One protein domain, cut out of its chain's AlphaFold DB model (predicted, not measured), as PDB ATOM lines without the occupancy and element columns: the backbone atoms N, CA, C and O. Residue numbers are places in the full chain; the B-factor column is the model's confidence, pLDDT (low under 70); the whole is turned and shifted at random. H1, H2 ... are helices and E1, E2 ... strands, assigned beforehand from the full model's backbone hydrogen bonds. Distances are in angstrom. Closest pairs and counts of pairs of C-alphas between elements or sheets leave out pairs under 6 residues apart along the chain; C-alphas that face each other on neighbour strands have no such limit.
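AT A GLANCE: This is residues 2 to 24 and 36 to 61 of the 61 residues of an uncharacterized protein of Mycobacterium aquaticum (UniProt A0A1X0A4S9). With little regular structure, this is a small three-stranded sheet, E1 - E2 - E3, antiparallel, with short H1 beyond the end of E3 and residues 55 to 56 returning to pair with E1. The printed part has 49 residues, 17 in named elements, of mixed class: three strands, then one helix. It is flat, 38 by 27 by 14 A, and only just compact, close to loose, with a radius of gyration of the C-alphas of 11.5 A.

IN THESE COORDINATES: E1, residues 9 to 12, begins at C-alpha 9 (-10.375, 26.391, 4.682) and spans 9.8 A. E2, residues 18 to 21, spans 10.4 A; E3, residues 38 to 40, 7.1 A. H1, residues 43 to 48, spans 9.2 A, ending at C-alpha 48 (-20.020, 40.900, 16.885).

HOW THE PARTS SIT: Hairpin E1 and E2 is antiparallel at 130 degrees; N 10 and O 19, 3.0 A apart, are within hydrogen-bond range. E2 and E3 are antiparallel at 150 degrees; N 20 and O 39, 2.9 A apart, are within range. H1, not on the sheet, has 1 of 2 O i to N i+4 pairs within range.

THE WHOLE: The farthest C-alphas, Pro 2 and Thr 48, are 38.8 A apart. Residues 25 to 35 are not printed; C-alphas 24 and 36 are 9.6 A apart. Residues 2 to 7, 24, 36 and 57 to 61 have pLDDT under 70.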
ATOM      1  N   PRO A   2      -7.815   5.442   2.960       42.00
ATOM      2  CA  PRO A   2      -8.889   6.213   3.567       42.00
ATOM      3  C   PRO A   2      -8.822   7.622   2.983       42.00
ATOM      4  O   PRO A   2      -7.762   8.230   2.923       42.00
ATOM      5  N   ASN A   3      -9.943   8.042   2.414       45.12
ATOM      6  CA  ASN A   3     -10.096   9.287   1.694       45.12
ATOM      7  C   ASN A   3      -9.890  10.429   2.701       45.12
ATOM      8  O   ASN A   3     -10.825  10.781   3.419       45.12
ATOM      9  N   ASP A   4      -8.665  10.954   2.799       48.56
ATOM     10  CA  ASP A   4      -8.354  12.223   3.456       48.56
ATOM     11  C   ASP A   4      -9.140  13.321   2.729       48.56
ATOM     12  O   ASP A   4      -8.617  14.023   1.859       48.56
ATOM     13  N   LYS A   5     -10.437  13.443   3.036       53.91
ATOM     14  CA  LYS A   5     -11.241  14.601   2.663       53.91
ATOM     15  C   LYS A   5     -10.559  15.792   3.322       53.91
ATOM     16  O   LYS A   5     -10.694  16.012   4.524       53.91
ATOM     17  N   ARG A   6      -9.716  16.449   2.520       60.50
ATOM     18  CA  ARG A   6      -8.786  17.510   2.901       60.50
ATOM     19  C   ARG A   6      -9.453  18.454   3.884       60.50
ATOM     20  O   ARG A   6     -10.573  18.895   3.658       60.50
ATOM     21  N   GLN A   7      -8.722  18.803   4.932       66.38
ATOM     22  CA  GLN A   7      -9.024  19.975   5.739       66.38
ATOM     23  C   GLN A   7      -9.105  21.180   4.786       66.38
ATOM     24  O   GLN A   7      -8.076  21.649   4.300       66.38
ATOM     25  N   ARG A   8     -10.322  21.609   4.435       78.69
ATOM     26  CA  ARG A   8     -10.565  22.767   3.569       78.69
ATOM     27  C   ARG A   8     -10.778  23.981   4.459       78.69
ATOM     28  O   ARG A   8     -11.498  23.905   5.456       78.69
ATOM     29  N   SER A   9     -10.155  25.084   4.077       84.62
ATOM     30  CA  SER A   9     -10.375  26.391   4.682       84.62
ATOM     31  C   SER A   9     -10.964  27.326   3.633       84.62
ATOM     32  O   SER A   9     -10.674  27.179   2.444       84.62
ATOM     33  N   ALA A  10     -11.792  28.265   4.070       86.19
ATOM     34  CA  ALA A  10     -12.392  29.295   3.229       86.19
ATOM     35  C   ALA A  10     -12.488  30.605   4.016       86.19
ATOM     36  O   ALA A  10     -12.262  30.630   5.226       86.19
ATOM     37  N   ILE A  11     -12.842  31.689   3.334       89.12
ATOM     38  CA  ILE A  11     -13.152  32.965   3.980       89.12
ATOM     39  C   ILE A  11     -14.662  33.164   3.957       89.12
ATOM     40  O   ILE A  11     -15.322  32.893   2.952       89.12
ATOM     41  N   CYS A  12     -15.218  33.639   5.066       88.31
ATOM     42  CA  CYS A  12     -16.628  33.962   5.141       88.31
ATOM     43  C   CYS A  12     -16.941  35.192   4.282       88.31
ATOM     44  O   CYS A  12     -16.362  36.262   4.468       88.31
ATOM     45  N   GLY A  13     -17.889  35.082   3.355       87.38
ATOM     46  CA  GLY A  13     -18.279  36.191   2.487       87.38
ATOM     47  C   GLY A  13     -18.864  37.378   3.244       87.38
ATOM     48  O   GLY A  13     -18.660  38.518   2.815       87.38
ATOM     49  N   THR A  14     -19.516  37.096   4.374       86.81
ATOM     50  CA  THR A  14     -20.265  38.056   5.192       86.81
ATOM     51  C   THR A  14     -19.384  38.824   6.182       86.81
ATOM     52  O   THR A  14     -19.385  40.051   6.144       86.81
ATOM     53  N   CYS A  15     -18.615  38.147   7.047       87.50
ATOM     54  CA  CYS A  15     -17.752  38.818   8.039       87.50
ATOM     55  C   CYS A  15     -16.266  38.873   7.669       87.50
ATOM     56  O   CYS A  15     -15.495  39.512   8.376       87.50
ATOM     57  N   LYS A  16     -15.851  38.211   6.580       88.25
ATOM     58  CA  LYS A  16     -14.435  38.002   6.221       88.25
ATOM     59  C   LYS A  16     -13.624  37.200   7.250       88.25
ATOM     60  O   LYS A  16     -12.408  37.119   7.115       88.25
ATOM     61  N   GLY A  17     -14.290  36.567   8.218       86.81
ATOM     62  CA  GLY A  17     -13.695  35.636   9.174       86.81
ATOM     63  C   GLY A  17     -13.244  34.328   8.523       86.81
ATOM     64  O   GLY A  17     -13.718  33.945   7.447       86.81
ATOM     65  N   GLU A  18     -12.307  33.640   9.171       89.94
ATOM     66  CA  GLU A  18     -11.758  32.378   8.674       89.94
ATOM     67  C   GLU A  18     -12.715  31.213   8.966       89.94
ATOM     68  O   GLU A  18     -13.216  31.054  10.084       89.94
ATOM     69  N   LEU A  19     -12.969  30.388   7.948       88.31
ATOM     70  CA  LEU A  19     -13.847  29.225   8.014       88.31
ATOM     71  C   LEU A  19     -13.061  27.931   7.844       88.31
ATOM     72  O   LEU A  19     -12.153  27.841   7.012       88.31
ATOM     73  N   ARG A  20     -13.493  26.885   8.549       87.25
ATOM     74  CA  ARG A  20     -12.969  25.526   8.389       87.25
ATOM     75  C   ARG A  20     -14.075  24.524   8.116       87.25
ATOM     76  O   ARG A  20     -15.120  24.555   8.762       87.25
ATOM     77  N   TYR A  21     -13.822  23.645   7.151       84.56
ATOM     78  CA  TYR A  21     -14.705  22.542   6.806       84.56
ATOM     79  C   TYR A  21     -14.400  21.330   7.683       84.56
ATOM     80  O   TYR A  21     -13.266  20.835   7.719       84.56
ATOM     81  N   TYR A  22     -15.427  20.836   8.358       80.88
ATOM     82  CA  TYR A  22     -15.401  19.631   9.169       80.88
ATOM     83  C   TYR A  22     -16.247  18.568   8.469       80.88
ATOM     84  O   TYR A  22     -17.472  18.607   8.577       80.88
ATOM     85  N   PRO A  23     -15.631  17.625   7.732       72.50
ATOM     86  CA  PRO A  23     -16.388  16.546   7.121       72.50
ATOM     87  C   PRO A  23     -17.062  15.736   8.225       72.50
ATOM     88  O   PRO A  23     -16.392  15.267   9.150       72.50
ATOM     89  N   GLN A  24     -18.375  15.536   8.124       69.31
ATOM     90  CA  GLN A  24     -19.027  14.554   8.978       69.31
ATOM     91  C   GLN A  24     -18.432  13.166   8.705       69.31
ATOM     92  O   GLN A  24     -18.131  12.839   7.548       69.31
ATOM     93  N   SER A  36     -23.732  22.961   6.013       57.62
ATOM     94  CA  SER A  36     -23.609  22.855   7.473       57.62
ATOM     95  C   SER A  36     -22.253  22.364   8.004       57.62
ATOM     96  O   SER A  36     -22.054  22.372   9.215       57.62
ATOM     97  N   ASN A  37     -21.328  21.935   7.144       79.50
ATOM     98  CA  ASN A  37     -20.010  21.444   7.566       79.50
ATOM     99  C   ASN A  37     -18.953  22.547   7.739       79.50
ATOM    100  O   ASN A  37     -17.828  22.262   8.146       79.50
ATOM    101  N   TRP A  38     -19.282  23.802   7.433       85.31
ATOM    102  CA  TRP A  38     -18.387  24.940   7.646       85.31
ATOM    103  C   TRP A  38     -18.595  25.560   9.029       85.31
ATOM    104  O   TRP A  38     -19.717  25.613   9.521       85.31
ATOM    105  N   ALA A  39     -17.526  26.058   9.648       87.38
ATOM    106  CA  ALA A  39     -17.598  26.771  10.924       87.38
ATOM    107  C   ALA A  39     -16.590  27.926  10.990       87.38
ATOM    108  O   ALA A  39     -15.466  27.782  10.503       87.38
ATOM    109  N   HIS A  40     -16.986  29.043  11.614       89.88
ATOM    110  CA  HIS A  40     -16.070  30.130  11.977       89.88
ATOM    111  C   HIS A  40     -15.060  29.639  13.006       89.88
ATOM    112  O   HIS A  40     -15.434  29.014  14.002       89.88
ATOM    113  N   LEU A  41     -13.788  29.929  12.753       88.50
ATOM    114  CA  LEU A  41     -12.704  29.611  13.675       88.50
ATOM    115  C   LEU A  41     -12.571  30.640  14.788       88.50
ATOM    116  O   LEU A  41     -12.122  30.294  15.881       88.50
ATOM    117  N   ASP A  42     -12.965  31.883  14.518       87.50
ATOM    118  CA  ASP A  42     -12.894  32.952  15.493       87.50
ATOM    119  C   ASP A  42     -14.224  33.074  16.270       87.50
ATOM    120  O   ASP A  42     -15.288  33.292  15.686       87.50
ATOM    121  N   PRO A  43     -14.216  32.917  17.607       83.44
ATOM    122  CA  PRO A  43     -15.425  33.054  18.417       83.44
ATOM    123  C   PRO A  43     -15.988  34.480  18.443       83.44
ATOM    124  O   PRO A  43     -17.167  34.664  18.754       83.44
ATOM    125  N   HIS A  44     -15.169  35.498  18.161       84.88
ATOM    126  CA  HIS A  44     -15.597  36.893  18.168       84.88
ATOM    127  C   HIS A  44     -16.554  37.200  17.011       84.88
ATOM    128  O   HIS A  44     -17.441  38.044  17.182       84.88
ATOM    129  N   ASP A  45     -16.451  36.467  15.894       81.69
ATOM    130  CA  ASP A  45     -17.408  36.533  14.779       81.69
ATOM    131  C   ASP A  45     -18.847  36.297  15.270       81.69
ATOM    132  O   ASP A  45     -19.765  37.033  14.910       81.69
ATOM    133  N   TRP A  46     -19.046  35.340  16.184       79.50
ATOM    134  CA  TRP A  46     -20.363  35.025  16.750       79.50
ATOM    135  C   TRP A  46     -20.902  36.099  17.698       79.50
ATOM    136  O   TRP A  46     -22.113  36.202  17.889       79.50
ATOM    137  N   LEU A  47     -20.017  36.887  18.310       85.00
ATOM    138  CA  LEU A  47     -20.391  37.921  19.277       85.00
ATOM    139  C   LEU A  47     -20.681  39.264  18.608       85.00
ATOM    140  O   LEU A  47     -21.538  40.012  19.076       85.00
ATOM    141  N   THR A  48     -19.952  39.586  17.541       85.38
ATOM    142  CA  THR A  48     -20.020  40.900  16.885       85.38
ATOM    143  C   THR A  48     -20.971  40.924  15.702       85.38
ATOM    144  O   THR A  48     -21.620  41.942  15.468       85.38
ATOM    145  N   ASN A  49     -21.086  39.815  14.973       83.56
ATOM    146  CA  ASN A  49     -21.964  39.699  13.819       83.56
ATOM    147  C   ASN A  49     -22.420  38.239  13.654       83.56
ATOM    148  O   ASN A  49     -21.880  37.531  12.807       83.56
ATOM    149  N   PRO A  50     -23.383  37.746  14.449       85.00
ATOM    150  CA  PRO A  50     -23.828  36.356  14.363       85.00
ATOM    151  C   PRO A  50     -24.542  36.074  13.032       85.00
ATOM    152  O   PRO A  50     -25.581  36.661  12.733       85.00
ATOM    153  N   HIS A  51     -24.009  35.143  12.239       84.31
ATOM    154  CA  HIS A  51     -24.580  34.708  10.960       84.31
ATOM    155  C   HIS A  51     -24.112  33.280  10.617       84.31
ATOM    156  O   HIS A  51     -23.105  32.815  11.164       84.31
ATOM    157  N   PRO A  52     -24.821  32.554   9.731       84.25
ATOM    158  CA  PRO A  52     -24.351  31.260   9.253       84.25
ATOM    159  C   PRO A  52     -23.051  31.407   8.443       84.25
ATOM    160  O   PRO A  52     -22.874  32.404   7.742       84.25
ATOM    161  N   PRO A  53     -22.144  30.420   8.497       85.31
ATOM    162  CA  PRO A  53     -20.903  30.459   7.740       85.31
ATOM    163  C   PRO A  53     -21.209  30.458   6.242       85.31
ATOM    164  O   PRO A  53     -21.914  29.590   5.736       85.31
ATOM    165  N   THR A  54     -20.672  31.452   5.537       87.06
ATOM    166  CA  THR A  54     -20.861  31.618   4.088       87.06
ATOM    167  C   THR A  54     -19.515  31.441   3.392       87.06
ATOM    168  O   THR A  54     -18.833  32.435   3.142       87.06
ATOM    169  N   PRO A  55     -19.068  30.197   3.136       83.56
ATOM    170  CA  PRO A  55     -17.775  29.949   2.511       83.56
ATOM    171  C   PRO A  55     -17.743  30.551   1.109       83.56
ATOM    172  O   PRO A  55     -18.408  30.077   0.192       83.56
ATOM    173  N   GLN A  56     -16.944  31.598   0.929       81.62
ATOM    174  CA  GLN A  56     -16.473  31.969  -0.394       81.62
ATOM    175  C   GLN A  56     -15.285  31.058  -0.675       81.62
ATOM    176  O   GLN A  56     -14.190  31.274  -0.150       81.62
ATOM    177  N   GLU A  57     -15.515  29.987  -1.437       63.88
ATOM    178  CA  GLU A  57     -14.400  29.243  -2.008       63.88
ATOM    179  C   GLU A  57     -13.573  30.232  -2.825       63.88
ATOM    180  O   GLU A  57     -14.064  30.826  -3.787       63.88
ATOM    181  N   SER A  58     -12.319  30.437  -2.423       53.25
ATOM    182  CA  SER A  58     -11.318  30.999  -3.319       53.25
ATOM    183  C   SER A  58     -11.170  29.992  -4.448       53.25
ATOM    184  O   SER A  58     -10.392  29.055  -4.311       53.25
ATOM    185  N   ASN A  59     -11.976  30.128  -5.500       39.91
ATOM    186  CA  ASN A  59     -11.850  29.355  -6.724       39.91
ATOM    187  C   ASN A  59     -10.419  29.574  -7.240       39.91
ATOM    188  O   ASN A  59     -10.117  30.695  -7.664       39.91
ATOM    189  N   PRO A  60      -9.503  28.594  -7.139       41.38
ATOM    190  CA  PRO A  60      -8.235  28.697  -7.823       41.38
ATOM    191  C   PRO A  60      -8.527  28.311  -9.274       41.38
ATOM    192  O   PRO A  60      -8.593  27.124  -9.589       41.38
ATOM    193  N   GLU A  61      -8.804  29.306 -10.118       35.75
ATOM    194  CA  GLU A  61      -8.652  29.133 -11.570       35.75
ATOM    195  C   GLU A  61      -7.195  28.804 -11.923       35.75
ATOM    196  O   GLU A  61      -6.280  29.377 -11.280       35.75
TER     197      GLU A  61